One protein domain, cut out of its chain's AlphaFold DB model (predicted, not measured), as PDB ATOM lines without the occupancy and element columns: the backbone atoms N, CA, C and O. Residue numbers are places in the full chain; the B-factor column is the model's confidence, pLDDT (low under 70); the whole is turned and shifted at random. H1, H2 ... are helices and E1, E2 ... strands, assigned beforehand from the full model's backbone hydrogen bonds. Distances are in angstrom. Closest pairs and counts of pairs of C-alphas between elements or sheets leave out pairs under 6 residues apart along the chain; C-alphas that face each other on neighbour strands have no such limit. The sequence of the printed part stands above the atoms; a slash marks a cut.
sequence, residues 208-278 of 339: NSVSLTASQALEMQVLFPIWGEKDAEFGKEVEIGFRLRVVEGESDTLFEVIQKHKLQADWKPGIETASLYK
ATOM      1  N   ASN A 208     -14.046  35.940  31.233       92.12
ATOM      2  CA  ASN A 208     -13.122  37.068  31.241       92.12
ATOM      3  C   ASN A 208     -13.786  38.431  30.984       92.12
ATOM      4  O   ASN A 208     -13.097  39.446  31.008       92.12
ATOM      5  N   SER A 209     -15.100  38.481  30.732       88.88
ATOM      6  CA  SER A 209     -15.855  39.736  30.596       88.88
ATOM      7  C   SER A 209     -16.689  40.081  31.833       88.88
ATOM      8  O   SER A 209     -17.147  41.217  31.963       88.88
ATOM      9  N   VAL A 210     -16.872  39.131  32.755       88.75
ATOM     10  CA  VAL A 210     -17.572  39.343  34.025       88.75
ATOM     11  C   VAL A 210     -16.578  39.790  35.096       88.75
ATOM     12  O   VAL A 210     -15.542  39.163  35.306       88.75
ATOM     13  N   SER A 211     -16.911  40.858  35.822       85.75
ATOM     14  CA  SER A 211     -16.126  41.306  36.975       85.75
ATOM     15  C   SER A 211     -16.311  40.343  38.149       85.75
ATOM     16  O   SER A 211     -17.352  40.357  38.805       85.75
ATOM     17  N   LEU A 212     -15.297  39.521  38.416       87.75
ATOM     18  CA  LEU A 212     -15.278  38.553  39.513       87.75
ATOM     19  C   LEU A 212     -14.216  38.921  40.549       87.75
ATOM     20  O   LEU A 212     -13.080  39.261  40.200       87.75
ATOM     21  N   THR A 213     -14.553  38.769  41.829       87.75
ATOM     22  CA  THR A 213     -13.547  38.779  42.907       87.75
ATOM     23  C   THR A 213     -12.573  37.606  42.744       87.75
ATOM     24  O   THR A 213     -12.854  36.656  42.005       87.75
ATOM     25  N   ALA A 214     -11.412  37.664  43.403       86.38
ATOM     26  CA  ALA A 214     -10.429  36.583  43.339       86.38
ATOM     27  C   ALA A 214     -11.021  35.251  43.839       86.38
ATOM     28  O   ALA A 214     -10.919  34.235  43.154       86.38
ATOM     29  N   SER A 215     -11.755  35.283  44.957       86.12
ATOM     30  CA  SER A 215     -12.404  34.100  45.540       86.12
ATOM     31  C   SER A 215     -13.463  33.490  44.615       86.12
ATOM     32  O   SER A 215     -13.444  32.287  44.372       86.12
ATOM     33  N   GLN A 216     -14.331  34.307  44.005       88.75
ATOM     34  CA  GLN A 216     -15.326  33.815  43.037       88.75
ATOM     35  C   GLN A 216     -14.677  33.189  41.797       88.75
ATOM     36  O   GLN A 216     -15.193  32.225  41.235       88.75
ATOM     37  N   ALA A 217     -13.551  33.741  41.342       90.88
ATOM     38  CA  ALA A 217     -12.838  33.181  40.204       90.88
ATOM     39  C   ALA A 217     -12.154  31.852  40.530       90.88
ATOM     40  O   ALA A 217     -12.109  30.986  39.661       90.88
ATOM     41  N   LEU A 218     -11.689  31.662  41.767       90.25
ATOM     42  CA  LEU A 218     -11.166  30.378  42.235       90.25
ATOM     43  C   LEU A 218     -12.264  29.309  42.324       90.25
ATOM     44  O   LEU A 218     -12.066  28.193  41.852       90.25
ATOM     45  N   GLU A 219     -13.455  29.653  42.825       89.81
ATOM     46  CA  GLU A 219     -14.602  28.726  42.850       89.81
ATOM     47  C   GLU A 219     -15.018  28.261  41.447       89.81
ATOM     48  O   GLU A 219     -15.431  27.120  41.247       89.81
ATOM     49  N   MET A 220     -14.879  29.141  40.452       91.88
ATOM     50  CA  MET A 220     -15.220  28.868  39.056       91.88
ATOM     51  C   MET A 220     -13.984  28.619  38.184       91.88
ATOM     52  O   MET A 220     -14.072  28.761  36.960       91.88
ATOM     53  N   GLN A 221     -12.844  28.229  38.777       92.75
ATOM     54  CA  GLN A 221     -11.561  28.209  38.065       92.75
ATOM     55  C   GLN A 221     -11.629  27.392  36.775       92.75
ATOM     56  O   GLN A 221     -11.131  27.826  35.746       92.75
ATOM     57  N   VAL A 222     -12.352  26.266  36.786       93.50
ATOM     58  CA  VAL A 222     -12.461  25.333  35.653       93.50
ATOM     59  C   VAL A 222     -13.030  25.963  34.372       93.50
ATOM     60  O   VAL A 222     -12.849  25.417  33.277       93.50
ATOM     61  N   LEU A 223     -13.726  27.098  34.490       93.81
ATOM     62  CA  LEU A 223     -14.329  27.822  33.374       93.81
ATOM     63  C   LEU A 223     -13.361  28.802  32.694       93.81
ATOM     64  O   LEU A 223     -13.634  29.215  31.568       93.81
ATOM     65  N   PHE A 224     -12.238  29.152  33.325       95.31
ATOM     66  CA  PHE A 224     -11.220  29.990  32.693       95.31
ATOM     67  C   PHE A 224     -10.438  29.213  31.623       95.31
ATOM     68  O   PHE A 224     -10.277  27.988  31.735       95.31
ATOM     69  N   PRO A 225      -9.958  29.908  30.575       95.94
ATOM     70  CA  PRO A 225      -9.204  29.283  29.499       95.94
ATOM     71  C   PRO A 225      -7.831  28.810  29.981       95.94
ATOM     72  O   PRO A 225      -7.248  29.390  30.898       95.94
ATOM     73  N   ILE A 226      -7.311  27.762  29.345       96.19
ATOM     74  CA  ILE A 226      -5.981  27.214  29.626       96.19
ATOM     75  C   ILE A 226      -4.966  27.904  28.714       96.19
ATOM     76  O   ILE A 226      -5.217  28.111  27.528       96.19
ATOM     77  N   TRP A 227      -3.820  28.287  29.270       96.62
ATOM     78  CA  TRP A 227      -2.750  28.956  28.537       96.62
ATOM     79  C   TRP A 227      -2.285  28.138  27.322       96.62
ATOM     80  O   TRP A 227      -1.865  26.991  27.460       96.62
ATOM     81  N   GLY A 228      -2.340  28.745  26.132       93.69
ATOM     82  CA  GLY A 228      -1.981  28.098  24.867       93.69
ATOM     83  C   GLY A 228      -3.122  27.314  24.210       93.69
ATOM     84  O   GLY A 228      -2.954  26.837  23.088       93.69
ATOM     85  N   GLU A 229      -4.280  27.212  24.861       94.19
ATOM     86  CA  GLU A 229      -5.463  26.531  24.337       94.19
ATOM     87  C   GLU A 229      -6.539  27.515  23.860       94.19
ATOM     88  O   GLU A 229      -6.341  28.729  23.801       94.19
ATOM     89  N   LYS A 230      -7.703  26.969  23.492       90.56
ATOM     90  CA  LYS A 230      -8.859  27.734  23.036       90.56
ATOM     91  C   LYS A 230      -9.209  28.848  24.028       90.56
ATOM     92  O   LYS A 230      -9.262  28.624  25.235       90.56
ATOM     93  N   ASP A 231      -9.471  30.037  23.494       90.25
ATOM     94  CA  ASP A 231      -9.754  31.267  24.237       90.25
ATOM     95  C   ASP A 231      -8.555  31.848  25.027       90.25
ATOM     96  O   ASP A 231      -8.699  32.905  25.648       90.25
ATOM     97  N   ALA A 232      -7.361  31.253  24.946       94.06
ATOM     98  CA  ALA A 232      -6.083  31.811  25.404       94.06
ATOM     99  C   ALA A 232      -4.919  31.365  24.491       94.06
ATOM    100  O   ALA A 232      -3.839  30.986  24.954       94.06
ATOM    101  N   GLU A 233      -5.142  31.421  23.177       96.00
ATOM    102  CA  GLU A 233      -4.193  30.958  22.170       96.00
ATOM    103  C   GLU A 233      -2.968  31.879  22.072       96.00
ATOM    104  O   GLU A 233      -3.050  33.099  22.258       96.00
ATOM    105  N   PHE A 234      -1.819  31.323  21.685       96.00
ATOM    106  CA  PHE A 234      -0.641  32.139  21.400       96.00
ATOM    107  C   PHE A 234      -0.915  33.143  20.273       96.00
ATOM    108  O   PHE A 234      -1.496  32.822  19.238       96.00
ATOM    109  N   GLY A 235      -0.488  34.386  20.486       93.94
ATOM    110  CA  GLY A 235      -0.779  35.529  19.627       93.94
ATOM    111  C   GLY A 235      -2.038  36.308  20.017       93.94
ATOM    112  O   GLY A 235      -2.181  37.446  19.555       93.94
ATOM    113  N   LYS A 236      -2.907  35.765  20.887       94.44
ATOM    114  CA  LYS A 236      -4.055  36.492  21.444       94.44
ATOM    115  C   LYS A 236      -3.571  37.651  22.309       94.44
ATOM    116  O   LYS A 236      -2.718  37.476  23.178       94.44
ATOM    117  N   GLU A 237      -4.111  38.838  22.055       96.44
ATOM    118  CA  GLU A 237      -3.881  40.012  22.895       96.44
ATOM    119  C   GLU A 237      -4.761  39.921  24.143       96.44
ATOM    120  O   GLU A 237      -5.972  39.715  24.039       96.44
ATOM    121  N   VAL A 238      -4.139  40.041  25.313       95.56
ATOM    122  CA  VAL A 238      -4.798  39.975  26.617       95.56
ATOM    123  C   VAL A 238      -4.639  41.304  27.342       95.56
ATOM    124  O   VAL A 238      -3.568  41.914  27.336       95.56
ATOM    125  N   GLU A 239      -5.732  41.761  27.944       94.44
ATOM    126  CA  GLU A 239      -5.792  42.998  28.723       94.44
ATOM    127  C   GLU A 239      -5.503  42.735  30.205       94.44
ATOM    128  O   GLU A 239      -5.543  41.597  30.678       94.44
ATOM    129  N   ILE A 240      -5.237  43.806  30.953       92.38
ATOM    130  CA  ILE A 240      -5.097  43.741  32.412       92.38
ATOM    131  C   ILE A 240      -6.404  43.214  33.023       92.38
ATOM    132  O   ILE A 240      -7.489  43.668  32.663       92.38
ATOM    133  N   GLY A 241      -6.293  42.267  33.953       90.44
ATOM    134  CA  GLY A 241      -7.424  41.594  34.593       90.44
ATOM    135  C   GLY A 241      -7.888  40.323  33.878       90.44
ATOM    136  O   GLY A 241      -8.702  39.591  34.436       90.44
ATOM    137  N   PHE A 242      -7.365  40.016  32.683       95.62
ATOM    138  CA  PHE A 242      -7.638  38.742  32.015       95.62
ATOM    139  C   PHE A 242      -7.090  37.581  32.849       95.62
ATOM    140  O   PHE A 242      -5.926  37.594  33.242       95.62
ATOM    141  N   ARG A 243      -7.909  36.563  33.102       95.81
ATOM    142  CA  ARG A 243      -7.550  35.381  33.886       95.81
ATOM    143  C   ARG A 243      -7.474  34.134  33.018       95.81
ATOM    144  O   ARG A 243      -8.296  33.916  32.124       95.81
ATOM    145  N   LEU A 244      -6.473  33.310  33.297       96.44
ATOM    146  CA  LEU A 244      -6.205  32.059  32.593       96.44
ATOM    147  C   LEU A 244      -5.525  31.054  33.519       96.44
ATOM    148  O   LEU A 244      -4.936  31.430  34.530       96.44
ATOM    149  N   ARG A 245      -5.602  29.775  33.165       96.31
ATOM    150  CA  ARG A 245      -5.054  28.676  33.958       96.31
ATOM    151  C   ARG A 245      -3.786  28.130  33.338       96.31
ATOM    152  O   ARG A 245      -3.659  28.067  32.114       96.31
ATOM    153  N   VAL A 246      -2.896  27.651  34.191       94.38
ATOM    154  CA  VAL A 246      -1.789  26.782  33.805       94.38
ATOM    155  C   VAL A 246      -2.042  25.426  34.446       94.38
ATOM    156  O   VAL A 246      -2.065  25.321  35.671       94.38
ATOM    157  N   VAL A 247      -2.261  24.414  33.605       91.88
ATOM    158  CA  VAL A 247      -2.497  23.035  34.037       91.88
ATOM    159  C   VAL A 247      -1.242  22.215  33.759       91.88
ATOM    160  O   VAL A 247      -0.835  22.071  32.606       91.88
ATOM    161  N   GLU A 248      -0.620  21.684  34.809       85.62
ATOM    162  CA  GLU A 248       0.566  20.827  34.713       85.62
ATOM    163  C   GLU A 248       0.429  19.602  35.610       85.62
ATOM    164  O   GLU A 248       0.454  19.706  36.839       85.62
ATOM    165  N   GLY A 249       0.318  18.424  34.995       85.81
ATOM    166  CA  GLY A 249       0.028  17.193  35.726       85.81
ATOM    167  C   GLY A 249      -1.285  17.321  36.498       85.81
ATOM    168  O   GLY A 249      -2.338  17.489  35.892       85.81
ATOM    169  N   GLU A 250      -1.209  17.255  37.827       79.00
ATOM    170  CA  GLU A 250      -2.361  17.414  38.730       79.00
ATOM    171  C   GLU A 250      -2.561  18.860  39.218       79.00
ATOM    172  O   GLU A 250      -3.549  19.150  39.891       79.00
ATOM    173  N   SER A 251      -1.633  19.771  38.904       78.75
ATOM    174  CA  SER A 251      -1.738  21.181  39.291       78.75
ATOM    175  C   SER A 251      -2.594  21.973  38.305       78.75
ATOM    176  O   SER A 251      -2.483  21.796  37.093       78.75
ATOM    177  N   ASP A 252      -3.435  22.858  38.838       91.06
ATOM    178  CA  ASP A 252      -4.323  23.742  38.087       91.06
ATOM    179  C   ASP A 252      -4.324  25.118  38.757       91.06
ATOM    180  O   ASP A 252      -5.060  25.356  39.715       91.06
ATOM    181  N   THR A 253      -3.432  25.995  38.294       88.94
ATOM    182  CA  THR A 253      -3.190  27.296  38.927       88.94
ATOM    183  C   THR A 253      -3.782  28.418  38.088       88.94
ATOM    184  O   THR A 253      -3.492  28.536  36.895       88.94
ATOM    185  N   LEU A 254      -4.578  29.278  38.725       94.56
ATOM    186  CA  LEU A 254      -5.197  30.441  38.097       94.56
ATOM    187  C   LEU A 254      -4.283  31.671  38.199       94.56
ATOM    188  O   LEU A 254      -3.818  32.034  39.278       94.56
ATOM    189  N   PHE A 255      -4.065  32.343  37.074       94.06
ATOM    190  CA  PHE A 255      -3.281  33.571  36.973       94.06
ATOM    191  C   PHE A 255      -4.132  34.714  36.430       94.06
ATOM    192  O   PHE A 255      -5.038  34.502  35.627       94.06
ATOM    193  N   GLU A 256      -3.801  35.939  36.829       94.12
ATOM    194  CA  GLU A 256      -4.360  37.180  36.302       94.12
ATOM    195  C   GLU A 256      -3.265  37.990  35.603       94.12
ATOM    196  O   GLU A 256      -2.172  38.194  36.135       94.12
ATOM    197  N   VAL A 257      -3.565  38.468  34.402       94.75
ATOM    198  CA  VAL A 257      -2.705  39.341  33.608       94.75
ATOM    199  C   VAL A 257      -2.643  40.716  34.265       94.75
ATOM    200  O   VAL A 257      -3.667  41.366  34.471       94.75
ATOM    201  N   ILE A 258      -1.434  41.190  34.554       93.06
ATOM    202  CA  ILE A 258      -1.197  42.512  35.158       93.06
ATOM    203  C   ILE A 258      -0.645  43.535  34.164       93.06
ATOM    204  O   ILE A 258      -0.671  44.735  34.433       93.06
ATOM    205  N   GLN A 259      -0.182  43.081  32.999       90.44
ATOM    206  CA  GLN A 259       0.302  43.938  31.922       90.44
ATOM    207  C   GLN A 259      -0.280  43.483  30.587       90.44
ATOM    208  O   GLN A 259      -0.220  42.304  30.257       90.44
ATOM    209  N   LYS A 260      -0.793  44.422  29.784       96.12
ATOM    210  CA  LYS A 260      -1.275  44.131  28.430       96.12
ATOM    211  C   LYS A 260      -0.146  43.566  27.560       96.12
ATOM    212  O   LYS A 260       0.894  44.207  27.414       96.12
ATOM    213  N   HIS A 261      -0.365  42.404  26.949       95.38
ATOM    214  CA  HIS A 261       0.595  41.773  26.041       95.38
ATOM    215  C   HIS A 261      -0.093  40.760  25.114       95.38
ATOM    216  O   HIS A 261      -1.303  40.554  25.182       95.38
ATOM    217  N   LYS A 262       0.679  40.133  24.222       96.75
ATOM    218  CA  LYS A 262       0.225  38.975  23.444       96.75
ATOM    219  C   LYS A 262       0.766  37.702  24.063       96.75
ATOM    220  O   LYS A 262       1.967  37.643  24.321       96.75
ATOM    221  N   LEU A 263      -0.089  36.700  24.244       96.19
ATOM    222  CA  LEU A 263       0.316  35.401  24.780       96.19
ATOM    223  C   LEU A 263       1.369  34.756  23.872       96.19
ATOM    224  O   LEU A 263       1.225  34.749  22.649       96.19
ATOM    225  N   GLN A 264       2.430  34.215  24.461       94.88
ATOM    226  CA  GLN A 264       3.536  33.564  23.753       94.88
ATOM    227  C   GLN A 264       3.986  32.342  24.539       94.88
ATOM    228  O   GLN A 264       3.964  32.387  25.765       94.88
ATOM    229  N   ALA A 265       4.449  31.301  23.843       94.00
ATOM    230  CA  ALA A 265       4.932  30.072  24.470       94.00
ATOM    231  C   ALA A 265       6.118  30.316  25.426       94.00
ATOM    232  O   ALA A 265       6.197  29.701  26.483       94.00
ATOM    233  N   ASP A 266       7.002  31.263  25.106       93.44
ATOM    234  CA  ASP A 266       8.149  31.589  25.965       93.44
ATOM    235  C   ASP A 266       7.751  32.403  27.210       93.44
ATOM    236  O   ASP A 266       8.521  32.506  28.163       93.44
ATOM    237  N   TRP A 267       6.546  32.985  27.231       92.19
ATOM    238  CA  TRP A 267       6.031  33.810  28.331       92.19
ATOM    239  C   TRP A 267       4.956  33.070  29.117       92.19
ATOM    240  O   TRP A 267       3.825  33.541  29.284       92.19
ATOM    241  N   LYS A 268       5.322  31.881  29.587       92.00
ATOM    242  CA  LYS A 268       4.466  31.061  30.436       92.00
ATOM    243  C   LYS A 268       4.249  31.727  31.799       92.00
ATOM    244  O   LYS A 268       5.244  32.144  32.395       92.00
ATOM    245  N   PRO A 269       3.007  31.812  32.314       91.69
ATOM    246  CA  PRO A 269       2.741  32.327  33.653       91.69
ATOM    247  C   PRO A 269       3.539  31.578  34.721       91.69
ATOM    248  O   PRO A 269       3.550  30.348  34.757       91.69
ATOM    249  N   GLY A 270       4.228  32.331  35.573       82.19
ATOM    250  CA  GLY A 270       5.094  31.800  36.617       82.19
ATOM    251  C   GLY A 270       6.046  32.863  37.161       82.19
ATOM    252  O   GLY A 270       5.904  34.050  36.873       82.19
ATOM    253  N   ILE A 271       7.038  32.430  37.943       75.81
ATOM    254  CA  ILE A 271       7.986  33.324  38.633       75.81
ATOM    255  C   ILE A 271       8.784  34.178  37.633       75.81
ATOM    256  O   ILE A 271       8.884  35.391  37.800       75.81
ATOM    257  N   GLU A 272       9.283  33.570  36.553       80.50
ATOM    258  CA  GLU A 272      10.089  34.256  35.525       80.50
ATOM    259  C   GLU A 272       9.293  35.310  34.732       80.50
ATOM    260  O   GLU A 272       9.869  36.193  34.099       80.50
ATOM    261  N   THR A 273       7.959  35.242  34.771       86.00
ATOM    262  CA  THR A 273       7.040  36.155  34.074       86.00
ATOM    263  C   THR A 273       6.162  36.943  35.048       86.00
ATOM    264  O   THR A 273       5.110  37.455  34.664       86.00
ATOM    265  N   ALA A 274       6.614  37.111  36.296       79.44
ATOM    266  CA  ALA A 274       5.899  37.846  37.343       79.44
ATOM    267  C   ALA A 274       5.638  39.333  37.016       79.44
ATOM    268  O   ALA A 274       4.866  39.991  37.705       79.44
ATOM    269  N   SER A 275       6.265  39.884  35.969       87.31
ATOM    270  CA  SER A 275       5.942  41.211  35.425       87.31
ATOM    271  C   SER A 275       4.686  41.228  34.541       87.31
ATOM    272  O   SER A 275       4.100  42.291  34.341       87.31
ATOM    273  N   LEU A 276       4.277  40.072  34.011       86.81
ATOM    274  CA  LEU A 276       3.132  39.900  33.112       86.81
ATOM    275  C   LEU A 276       1.918  39.302  33.824       86.81
ATOM    276  O   LEU A 276       0.784  39.651  33.483       86.81
ATOM    277  N   TYR A 277       2.146  38.441  34.819       91.50
ATOM    278  CA  TYR A 277       1.098  37.694  35.514       91.50
ATOM    279  C   TYR A 277       1.268  37.735  37.033       91.50
ATOM    280  O   TYR A 277       2.385  37.753  37.544       91.50
ATOM    281  N   LYS A 278       0.147  37.662  37.750       87.62
ATOM    282  CA  LYS A 278       0.091  37.362  39.188       87.62
ATOM    283  C   LYS A 278      -0.750  36.109  39.421       87.62
ATOM    284  O   LYS A 278      -1.679  35.852  38.657       87.62
TER     285      LYS A 278
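AT A GLANCE: This is residues 208 to 278 of the 339 residues of an uncharacterized protein of Parabacteroides distasonis (UniProt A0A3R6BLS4). With little regular structure, this domain is mostly long loops gathered round one antiparallel strand hairpin, E1 and E2, with the short helix H1 near E2. Two short pairings tie the loops in: residues 237 to 238 with 261 to 262, and 256 to 257 of E2 with 277 to 278, both antiparallel. The printed part has 71 residues, 19 of them in named elements, in the order H1, E1, E2; the class is mixed. It is compact and rounded, with a radius of gyration of the C-alphas of 11.2 A and spans of 28 by 27 by 23 A.

HOW THE PARTS SIT: H1, residues 214 to 219, has every O i to N i+4 pair within hydrogen-bond range. Its closest C-alpha pair with E2, residues 251 to 257, is Leu 218 and Leu 254, 7.3 A. E1, residues 243 to 248, is E2's antiparallel neighbour at 152 degrees; N 246 and O 253 are 2.9 A apart.

IN THESE COORDINATES: H1 begins at C-alpha 214 (-10.429, 36.583, 43.339). E1 measures 16.7 A and E2 19.1 A, ending at C-alpha 257 (-2.705, 39.341, 33.608).

THE WHOLE: The printed part has no cut. The link H1 to E1 is long; E1 to E2 is tight. No printed residue is under pLDDT 70.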